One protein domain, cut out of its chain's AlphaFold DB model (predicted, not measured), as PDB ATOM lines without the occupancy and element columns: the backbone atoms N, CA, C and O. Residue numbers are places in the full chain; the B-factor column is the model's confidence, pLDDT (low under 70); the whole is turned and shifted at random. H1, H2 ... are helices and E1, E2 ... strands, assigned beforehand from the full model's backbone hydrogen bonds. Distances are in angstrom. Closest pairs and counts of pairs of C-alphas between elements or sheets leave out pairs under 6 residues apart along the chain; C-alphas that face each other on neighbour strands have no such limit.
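Overview. This is residues 27 to 105 of the 115 residues of the protein "Cys_rich_CPCC domain-containing protein" of Saccharothrix violaceirubra (UniProt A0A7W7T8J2). This domain has little regular structure: loops make most of the body, with the small helix H1 at one end of the longest axis, the short strand E1 at the edge of the loops toward the opposite end, and helix H2 along one side. Two long loop stretches, residues 34 to 54 and 58 to 93, join these parts. The printed part has 79 residues, with H1, E1 and H2 in that order; only 20 are in named elements, mostly helix. It is compact, with a radius of gyration of the C-alphas of 12.3 A and spans of 37 by 32 by 19 A.

Along the chain. Find C-alpha 27 at (190.113, 170.523, 178.217); from there H1, residues 27 to 33, runs 9.9 A. E1, residues 55 to 57, begins at C-alpha 55, (174.284, 139.605, 185.019), and spans 6.1 A. H2, residues 94 to 103, runs 14.1 A to C-alpha 103 at (163.788, 148.866, 170.438).

Arrangement. H1, E1 and H2 are apart from one another. Look at residues 47 to 48, which pair antiparallel with residues 55 to 57 of E1; E1 pairs with no named strand. In H1 and H2 every O i to N i+4 pair is within hydrogen-bond range.

Size, cuts and confidence. The C-alphas farthest apart, Arg 27 and Gly 105, are 38.8 A apart. The printed part has no cut, and both links are long. Confidence is low, under 70, at residues 27 to 34.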
ATOM      1  N   ARG A  27     191.527 170.657 177.830       68.06
ATOM      2  CA  ARG A  27     190.113 170.523 178.217       68.06
ATOM      3  C   ARG A  27     189.576 169.123 177.943       68.06
ATOM      4  O   ARG A  27     188.889 168.578 178.796       68.06
ATOM      5  N   TYR A  28     189.935 168.538 176.798       63.50
ATOM      6  CA  TYR A  28     189.592 167.155 176.451       63.50
ATOM      7  C   TYR A  28     190.250 166.147 177.407       63.50
ATOM      8  O   TYR A  28     189.590 165.251 177.924       63.50
ATOM      9  N   TYR A  29     191.543 166.319 177.693       64.75
ATOM     10  CA  TYR A  29     192.278 165.469 178.630       64.75
ATOM     11  C   TYR A  29     191.796 165.645 180.070       64.75
ATOM     12  O   TYR A  29     191.695 164.655 180.780       64.75
ATOM     13  N   ALA A  30     191.463 166.862 180.502       68.06
ATOM     14  CA  ALA A  30     190.911 167.104 181.831       68.06
ATOM     15  C   ALA A  30     189.546 166.428 181.993       68.06
ATOM     16  O   ALA A  30     189.350 165.732 182.980       68.06
ATOM     17  N   SER A  31     188.646 166.544 181.007       65.38
ATOM     18  CA  SER A  31     187.380 165.800 181.036       65.38
ATOM     19  C   SER A  31     187.590 164.288 180.993       65.38
ATOM     20  O   SER A  31     186.842 163.561 181.627       65.38
ATOM     21  N   TYR A  32     188.615 163.811 180.278       63.34
ATOM     22  CA  TYR A  32     188.917 162.383 180.189       63.34
ATOM     23  C   TYR A  32     189.476 161.816 181.497       63.34
ATOM     24  O   TYR A  32     189.102 160.725 181.902       63.34
ATOM     25  N   LEU A  33     190.345 162.564 182.182       68.50
ATOM     26  CA  LEU A  33     190.900 162.167 183.478       68.50
ATOM     27  C   LEU A  33     189.884 162.276 184.624       68.50
ATOM     28  O   LEU A  33     190.078 161.631 185.652       68.50
ATOM     29  N   ASP A  34     188.831 163.078 184.457       69.19
ATOM     30  CA  ASP A  34     187.740 163.213 185.429       69.19
ATOM     31  C   ASP A  34     186.634 162.157 185.234       69.19
ATOM     32  O   ASP A  34     185.759 162.013 186.089       69.19
ATOM     33  N   MET A  35     186.670 161.379 184.137       72.50
ATOM     34  CA  MET A  35     185.736 160.268 183.943       72.50
ATOM     35  C   MET A  35     185.974 159.203 185.013       72.50
ATOM     36  O   MET A  35     187.003 158.529 185.066       72.50
ATOM     37  N   ARG A  36     184.992 159.078 185.902       87.75
ATOM     38  CA  ARG A  36     184.989 158.078 186.960       87.75
ATOM     39  C   ARG A  36     184.521 156.750 186.384       87.75
ATOM     40  O   ARG A  36     183.358 156.621 186.015       87.75
ATOM     41  N   ASP A  37     185.406 155.767 186.354       93.81
ATOM     42  CA  ASP A  37     185.036 154.399 185.992       93.81
ATOM     43  C   ASP A  37     184.438 153.663 187.194       93.81
ATOM     44  O   ASP A  37     184.954 153.745 188.316       93.81
ATOM     45  N   VAL A  38     183.381 152.893 186.950       96.06
ATOM     46  CA  VAL A  38     182.845 151.918 187.905       96.06
ATOM     47  C   VAL A  38     183.593 150.601 187.725       96.06
ATOM     48  O   VAL A  38     183.504 149.970 186.678       96.06
ATOM     49  N   LYS A  39     184.350 150.189 188.750       95.94
ATOM     50  CA  LYS A  39     185.259 149.031 188.704       95.94
ATOM     51  C   LYS A  39     184.855 147.954 189.697       95.94
ATOM     52  O   LYS A  39     184.394 148.262 190.791       95.94
ATOM     53  N   ALA A  40     185.104 146.700 189.343       95.94
ATOM     54  CA  ALA A  40     184.921 145.554 190.222       95.94
ATOM     55  C   ALA A  40     185.781 144.383 189.735       95.94
ATOM     56  O   ALA A  40     185.890 144.165 188.526       95.94
ATOM     57  N   PRO A  41     186.410 143.626 190.646       95.38
ATOM     58  CA  PRO A  41     187.371 142.608 190.263       95.38
ATOM     59  C   PRO A  41     186.691 141.376 189.669       95.38
ATOM     60  O   PRO A  41     185.565 141.021 190.034       95.38
ATOM     61  N   LYS A  42     187.455 140.675 188.828       94.19
ATOM     62  CA  LYS A  42     187.107 139.358 188.296       94.19
ATOM     63  C   LYS A  42     186.792 138.357 189.413       94.19
ATOM     64  O   LYS A  42     187.488 138.333 190.430       94.19
ATOM     65  N   GLY A  43     185.783 137.508 189.218       87.94
ATOM     66  CA  GLY A  43     185.401 136.468 190.178       87.94
ATOM     67  C   GLY A  43     184.564 136.956 191.368       87.94
ATOM     68  O   GLY A  43     184.228 136.147 192.230       87.94
ATOM     69  N   GLY A  44     184.211 138.245 191.423       83.25
ATOM     70  CA  GLY A  44     183.195 138.773 192.346       83.25
ATOM     71  C   GLY A  44     181.792 138.888 191.729       83.25
ATOM     72  O   GLY A  44     180.873 139.351 192.400       83.25
ATOM     73  N   GLY A  45     181.640 138.486 190.463       85.50
ATOM     74  CA  GLY A  45     180.394 138.545 189.703       85.50
ATOM     75  C   GLY A  45     179.484 137.306 189.839       85.50
ATOM     76  O   GLY A  45     179.687 136.462 190.717       85.50
ATOM     77  N   PRO A  46     178.473 137.174 188.956       93.50
ATOM     78  CA  PRO A  46     178.279 137.996 187.760       93.50
ATOM     79  C   PRO A  46     177.738 139.398 188.082       93.50
ATOM     80  O   PRO A  46     176.756 139.546 188.811       93.50
ATOM     81  N   TYR A  47     178.370 140.429 187.521       98.00
ATOM     82  CA  TYR A  47     177.927 141.820 187.609       98.00
ATOM     83  C   TYR A  47     176.942 142.144 186.486       98.00
ATOM     84  O   TYR A  47     177.021 141.594 185.383       98.00
ATOM     85  N   THR A  48     176.010 143.053 186.762       98.44
ATOM     86  CA  THR A  48     175.025 143.481 185.770       98.44
ATOM     87  C   THR A  48     175.656 144.407 184.740       98.44
ATOM     88  O   THR A  48     176.380 145.342 185.084       98.44
ATOM     89  N   CYS A  49     175.357 144.157 183.467       98.56
ATOM     90  CA  CYS A  49     175.732 145.048 182.380       98.56
ATOM     91  C   CYS A  49     174.998 146.396 182.527       98.56
ATOM     92  O   CYS A  49     173.768 146.392 182.629       98.56
ATOM     93  N   PRO A  50     175.692 147.547 182.460       98.56
ATOM     94  CA  PRO A  50     175.056 148.860 182.613       98.56
ATOM     95  C   PRO A  50     174.049 149.183 181.496       98.56
ATOM     96  O   PRO A  50     173.127 149.985 181.692       98.56
ATOM     97  N   CYS A  51     174.178 148.535 180.332       98.75
ATOM     98  CA  CYS A  51     173.233 148.660 179.227       98.75
ATOM     99  C   CYS A  51     171.964 147.833 179.498       98.75
ATOM    100  O   CYS A  51     170.923 148.382 179.883       98.75
ATOM    101  N   CYS A  52     172.034 146.506 179.368       98.69
ATOM    102  CA  CYS A  52     170.843 145.657 179.441       98.69
ATOM    103  C   CYS A  52     170.404 145.277 180.860       98.69
ATOM    104  O   CYS A  52     169.284 144.810 181.029       98.69
ATOM    105  N   GLY A  53     171.236 145.466 181.885       98.38
ATOM    106  CA  GLY A  53     170.926 145.127 183.278       98.38
ATOM    107  C   GLY A  53     170.987 143.634 183.617       98.38
ATOM    108  O   GLY A  53     170.686 143.265 184.749       98.38
ATOM    109  N   HIS A  54     171.366 142.766 182.673       98.44
ATOM    110  CA  HIS A  54     171.520 141.326 182.920       98.44
ATOM    111  C   HIS A  54     172.909 140.994 183.490       98.44
ATOM    112  O   HIS A  54     173.881 141.668 183.139       98.44
ATOM    113  N   PRO A  55     173.030 139.975 184.363       97.69
ATOM    114  CA  PRO A  55     174.284 139.605 185.019       97.69
ATOM    115  C   PRO A  55     175.195 138.807 184.073       97.69
ATOM    116  O   PRO A  55     175.204 137.576 184.091       97.69
ATOM    117  N   THR A  56     175.939 139.507 183.219       97.31
ATOM    118  CA  THR A  56     176.728 138.908 182.126       97.31
ATOM    119  C   THR A  56     178.236 139.122 182.248       97.31
ATOM    120  O   THR A  56     178.986 138.492 181.507       97.31
ATOM    121  N   LEU A  57     178.687 139.982 183.166       97.56
ATOM    122  CA  LEU A  57     180.086 140.405 183.265       97.56
ATOM    123  C   LEU A  57     180.789 139.727 184.451       97.56
ATOM    124  O   LEU A  57     180.237 139.670 185.551       97.56
ATOM    125  N   ASP A  58     182.013 139.230 184.253       96.00
ATOM    126  CA  ASP A  58     182.815 138.610 185.327       96.00
ATOM    127  C   ASP A  58     183.618 139.653 186.131       96.00
ATOM    128  O   ASP A  58     183.932 139.432 187.300       96.00
ATOM    129  N   ALA A  59     183.903 140.810 185.528       96.50
ATOM    130  CA  ALA A  59     184.537 141.988 186.123       96.50
ATOM    131  C   ALA A  59     183.826 143.277 185.658       96.50
ATOM    132  O   ALA A  59     182.971 143.215 184.776       96.50
ATOM    133  N   ARG A  60     184.166 144.437 186.236       97.69
ATOM    134  CA  ARG A  60     183.738 145.754 185.726       97.69
ATOM    135  C   ARG A  60     184.930 146.608 185.291       97.69
ATOM    136  O   ARG A  60     185.927 146.648 186.012       97.69
ATOM    137  N   ALA A  61     184.773 147.327 184.180       96.19
ATOM    138  CA  ALA A  61     185.778 148.159 183.506       96.19
ATOM    139  C   ALA A  61     187.006 147.390 182.977       96.19
ATOM    140  O   ALA A  61     188.116 147.920 182.960       96.19
ATOM    141  N   GLU A  62     186.808 146.140 182.555       96.38
ATOM    142  CA  GLU A  62     187.849 145.288 181.951       96.38
ATOM    143  C   GLU A  62     187.627 145.073 180.441       96.38
ATOM    144  O   GLU A  62     188.243 144.193 179.844       96.38
ATOM    145  N   TYR A  63     186.767 145.889 179.815       96.38
ATOM    146  CA  TYR A  63     186.443 145.832 178.382       96.38
ATOM    147  C   TYR A  63     185.778 144.515 177.945       96.38
ATOM    148  O   TYR A  63     185.863 144.105 176.787       96.38
ATOM    149  N   ASP A  64     185.096 143.834 178.869       96.44
ATOM    150  CA  ASP A  64     184.292 142.659 178.543       96.44
ATOM    151  C   ASP A  64     183.054 143.077 177.731       96.44
ATOM    152  O   ASP A  64     182.343 144.025 178.077       96.44
ATOM    153  N   ILE A  65     182.763 142.335 176.659       98.00
ATOM    154  CA  ILE A  65     181.569 142.548 175.833       98.00
ATOM    155  C   ILE A  65     180.413 141.725 176.397       98.00
ATOM    156  O   ILE A  65     180.478 140.497 176.487       98.00
ATOM    157  N   CYS A  66     179.313 142.397 176.726       98.38
ATOM    158  CA  CYS A  66     178.092 141.762 177.195       98.38
ATOM    159  C   CYS A  66     177.515 140.832 176.117       98.38
ATOM    160  O   CYS A  66     177.084 141.279 175.057       98.38
ATOM    161  N   ASN A  67     177.433 139.533 176.409       97.69
ATOM    162  CA  ASN A  67     176.913 138.526 175.474       97.69
ATOM    163  C   ASN A  67     175.395 138.617 175.203       97.69
ATOM    164  O   ASN A  67     174.906 137.936 174.308       97.69
ATOM    165  N   GLU A  68     174.671 139.447 175.959       98.31
ATOM    166  CA  GLU A  68     173.230 139.672 175.805       98.31
ATOM    167  C   GLU A  68     172.915 140.867 174.893       98.31
ATOM    168  O   GLU A  68     172.038 140.776 174.042       98.31
ATOM    169  N   CYS A  69     173.619 141.994 175.052       98.44
ATOM    170  CA  CYS A  69     173.317 143.228 174.306       98.44
ATOM    171  C   CYS A  69     174.470 143.769 173.455       98.44
ATOM    172  O   CYS A  69     174.280 144.740 172.732       98.44
ATOM    173  N   GLY A  70     175.660 143.170 173.534       98.31
ATOM    174  CA  GLY A  70     176.830 143.578 172.755       98.31
ATOM    175  C   GLY A  70     177.562 144.825 173.259       98.31
ATOM    176  O   GLY A  70     178.558 145.200 172.653       98.31
ATOM    177  N   TRP A  71     177.111 145.453 174.349       98.56
ATOM    178  CA  TRP A  71     177.796 146.599 174.961       98.56
ATOM    179  C   TRP A  71     179.143 146.191 175.577       98.56
ATOM    180  O   TRP A  71     179.186 145.223 176.342       98.56
ATOM    181  N   GLU A  72     180.218 146.926 175.280       98.62
ATOM    182  CA  GLU A  72     181.519 146.781 175.947       98.62
ATOM    183  C   GLU A  72     181.532 147.562 177.266       98.62
ATOM    184  O   GLU A  72     181.239 148.758 177.298       98.62
ATOM    185  N   ASP A  73     181.889 146.894 178.363       98.12
ATOM    186  CA  ASP A  73     182.010 147.525 179.676       98.12
ATOM    187  C   ASP A  73     183.375 148.211 179.849       98.12
ATOM    188  O   ASP A  73     184.338 147.644 180.370       98.12
ATOM    189  N   ASP A  74     183.438 149.473 179.427       96.75
ATOM    190  CA  ASP A  74     184.581 150.384 179.576       96.75
ATOM    191  C   ASP A  74     184.579 151.155 180.917       96.75
ATOM    192  O   ASP A  74     185.354 152.093 181.106       96.75
ATOM    193  N   GLY A  75     183.700 150.768 181.849       96.94
ATOM    194  CA  GLY A  75     183.525 151.407 183.155       96.94
ATOM    195  C   GLY A  75     182.471 152.515 183.198       96.94
ATOM    196  O   GLY A  75     182.271 153.089 184.273       96.94
ATOM    197  N   GLN A  76     181.790 152.810 182.083       97.06
ATOM    198  CA  GLN A  76     180.646 153.726 182.051       97.06
ATOM    199  C   GLN A  76     179.473 153.213 182.898       97.06
ATOM    200  O   GLN A  76     179.193 152.011 182.943       97.06
ATOM    201  N   ASP A  77     178.756 154.125 183.557       97.62
ATOM    202  CA  ASP A  77     177.564 153.785 184.340       97.62
ATOM    203  C   ASP A  77     176.572 154.969 184.387       97.62
ATOM    204  O   ASP A  77     176.656 155.905 183.593       97.62
ATOM    205  N   ASP A  78     175.584 154.930 185.282       96.56
ATOM    206  CA  ASP A  78     174.496 155.918 185.348       96.56
ATOM    207  C   ASP A  78     174.954 157.375 185.516       96.56
ATOM    208  O   ASP A  78     174.277 158.287 185.043       96.56
ATOM    209  N   HIS A  79     176.081 157.630 186.188       94.31
ATOM    210  CA  HIS A  79     176.550 159.001 186.438       94.31
ATOM    211  C   HIS A  79     177.034 159.711 185.173       94.31
ATOM    212  O   HIS A  79     177.118 160.940 185.170       94.31
ATOM    213  N   ASP A  80     177.343 158.967 184.114       94.25
ATOM    214  CA  ASP A  80     177.833 159.506 182.853       94.25
ATOM    215  C   ASP A  80     177.200 158.840 181.621       94.25
ATOM    216  O   ASP A  80     177.764 158.885 180.528       94.25
ATOM    217  N   SER A  81     175.998 158.275 181.766       97.06
ATOM    218  CA  SER A  81     175.327 157.474 180.732       97.06
ATOM    219  C   SER A  81     175.045 158.214 179.420       97.06
ATOM    220  O   SER A  81     175.032 157.602 178.355       97.06
ATOM    221  N   ALA A  82     174.856 159.532 179.483       96.81
ATOM    222  CA  ALA A  82     174.606 160.381 178.320       96.81
ATOM    223  C   ALA A  82     175.884 160.747 177.535       96.81
ATOM    224  O   ALA A  82     175.806 161.375 176.478       96.81
ATOM    225  N   MET A  83     177.073 160.409 178.045       94.12
ATOM    226  CA  MET A  83     178.335 160.682 177.357       94.12
ATOM    227  C   MET A  83     178.627 159.611 176.304       94.12
ATOM    228  O   MET A  83     178.449 158.420 176.536       94.12
ATOM    229  N   VAL A  84     179.141 160.028 175.147       95.19
ATOM    230  CA  VAL A  84     179.705 159.103 174.153       95.19
ATOM    231  C   VAL A  84     181.183 158.914 174.480       95.19
ATOM    232  O   VAL A  84     181.986 159.822 174.250       95.19
ATOM    233  N   ARG A  85     181.547 157.748 175.023       92.56
ATOM    234  CA  ARG A  85     182.947 157.411 175.344       92.56
ATOM    235  C   ARG A  85     183.742 156.904 174.134       92.56
ATOM    236  O   ARG A  85     184.969 157.006 174.123       92.56
ATOM    237  N   GLY A  86     183.064 156.461 173.074       91.75
ATOM    238  CA  GLY A  86     183.707 156.025 171.837       91.75
ATOM    239  C   GLY A  86     184.081 154.541 171.845       91.75
ATOM    240  O   GLY A  86     183.349 153.700 172.356       91.75
ATOM    241  N   GLY A  87     185.237 154.219 171.257       93.25
ATOM    242  CA  GLY A  87     185.774 152.856 171.253       93.25
ATOM    243  C   GLY A  87     184.885 151.850 170.501       93.25
ATOM    244  O   GLY A  87     184.242 152.219 169.513       93.25
ATOM    245  N   PRO A  88     184.855 150.581 170.941       96.06
ATOM    246  CA  PRO A  88     183.975 149.536 170.406       96.06
ATOM    247  C   PRO A  88     182.475 149.843 170.505       96.06
ATOM    248  O   PRO A  88     181.714 149.375 169.658       96.06
ATOM    249  N   ASN A  89     182.060 150.700 171.446       97.44
ATOM    250  CA  ASN A  89     180.680 151.198 171.555       97.44
ATOM    251  C   ASN A  89     180.335 152.265 170.485       97.44
ATOM    252  O   ASN A  89     179.178 152.657 170.320       97.44
ATOM    253  N   GLY A  90     181.319 152.711 169.695       96.12
ATOM    254  CA  GLY A  90     181.111 153.557 168.523       96.12
ATOM    255  C   GLY A  90     180.652 154.972 168.876       96.12
ATOM    256  O   GLY A  90     181.262 155.651 169.693       96.12
ATOM    257  N   SER A  91     179.607 155.458 168.205       97.38
ATOM    258  CA  SER A  91     179.046 156.796 168.441       97.38
ATOM    259  C   SER A  91     177.865 156.803 169.413       97.38
ATOM    260  O   SER A  91     177.169 157.813 169.487       97.38
ATOM    261  N   LEU A  92     177.598 155.686 170.092       97.88
ATOM    262  CA  LEU A  92     176.473 155.553 171.012       97.88
ATOM    263  C   LEU A  92     176.877 155.992 172.418       97.88
ATOM    264  O   LEU A  92     177.974 155.689 172.891       97.88
ATOM    265  N   SER A  93     175.969 156.697 173.089       98.25
ATOM    266  CA  SER A  93     175.992 156.796 174.544       98.25
ATOM    267  C   SER A  93     175.389 155.532 175.165       98.25
ATOM    268  O   SER A  93     174.722 154.742 174.488       98.25
ATOM    269  N   LEU A  94     175.588 155.337 176.468       98.56
ATOM    270  CA  LEU A  94     174.952 154.238 177.190       98.56
ATOM    271  C   LEU A  94     173.419 154.366 177.167       98.56
ATOM    272  O   LEU A  94     172.718 153.355 177.093       98.56
ATOM    273  N   ASP A  95     172.882 155.589 177.187       98.75
ATOM    274  CA  ASP A  95     171.439 155.821 177.068       98.75
ATOM    275  C   ASP A  95     170.897 155.464 175.677       98.75
ATOM    276  O   ASP A  95     169.830 154.849 175.588       98.75
ATOM    277  N   ASP A  96     171.653 155.748 174.610       98.75
ATOM    278  CA  ASP A  96     171.293 155.311 173.255       98.75
ATOM    279  C   ASP A  96     171.287 153.781 173.163       98.75
ATOM    280  O   ASP A  96     170.312 153.187 172.708       98.75
ATOM    281  N   ALA A  97     172.322 153.116 173.686       98.75
ATOM    282  CA  ALA A  97     172.403 151.657 173.670       98.75
ATOM    283  C   ALA A  97     171.281 150.984 174.480       98.75
ATOM    284  O   ALA A  97     170.741 149.953 174.070       98.75
ATOM    285  N   ARG A  98     170.877 151.578 175.613       98.81
ATOM    286  CA  ARG A  98     169.711 151.126 176.395       98.81
ATOM    287  C   ARG A  98     168.425 151.222 175.583       98.81
ATOM    288  O   ARG A  98     167.605 150.302 175.644       98.81
ATOM    289  N   ALA A  99     168.233 152.325 174.862       98.75
ATOM    290  CA  ALA A  99     167.071 152.526 174.005       98.75
ATOM    291  C   ALA A  99     167.067 151.542 172.826       98.75
ATOM    292  O   ALA A  99     166.039 150.911 172.578       98.75
ATOM    293  N   ASP A 100     168.211 151.345 172.171       98.62
ATOM    294  CA  ASP A 100     168.369 150.417 171.049       98.62
ATOM    295  C   ASP A 100     168.090 148.969 171.463       98.62
ATOM    296  O   ASP A 100     167.341 148.271 170.779       98.62
ATOM    297  N   TYR A 101     168.597 148.534 172.623       98.69
ATOM    298  CA  TYR A 101     168.321 147.198 173.161       98.69
ATOM    299  C   TYR A 101     166.819 146.965 173.387       98.69
ATOM    300  O   TYR A 101     166.292 145.901 173.060       98.69
ATOM    301  N   ILE A 102     166.096 147.966 173.903       98.56
ATOM    302  CA  ILE A 102     164.634 147.885 174.061       98.56
ATOM    303  C   ILE A 102     163.942 147.884 172.692       98.56
ATOM    304  O   ILE A 102     163.035 147.085 172.458       98.56
ATOM    305  N   ALA A 103     164.364 148.756 171.775       98.56
ATOM    306  CA  ALA A 103     163.788 148.866 170.438       98.56
ATOM    307  C   ALA A 103     163.968 147.579 169.616       98.56
ATOM    308  O   ALA A 103     163.093 147.232 168.822       98.56
ATOM    309  N   SER A 104     165.050 146.827 169.850       97.88
ATOM    310  CA  SER A 104     165.278 145.509 169.251       97.88
ATOM    311  C   SER A 104     164.466 144.378 169.899       97.88
ATOM    312  O   SER A 104     164.582 143.229 169.476       97.88
ATOM    313  N   GLY A 105     163.639 144.677 170.907       98.19
ATOM    314  CA  GLY A 105     162.790 143.713 171.616       98.19
ATOM    315  C   GLY A 105     163.396 143.148 172.903       98.19
ATOM    316  O   GLY A 105     162.810 142.241 173.496       98.19
TER     317      GLY A 105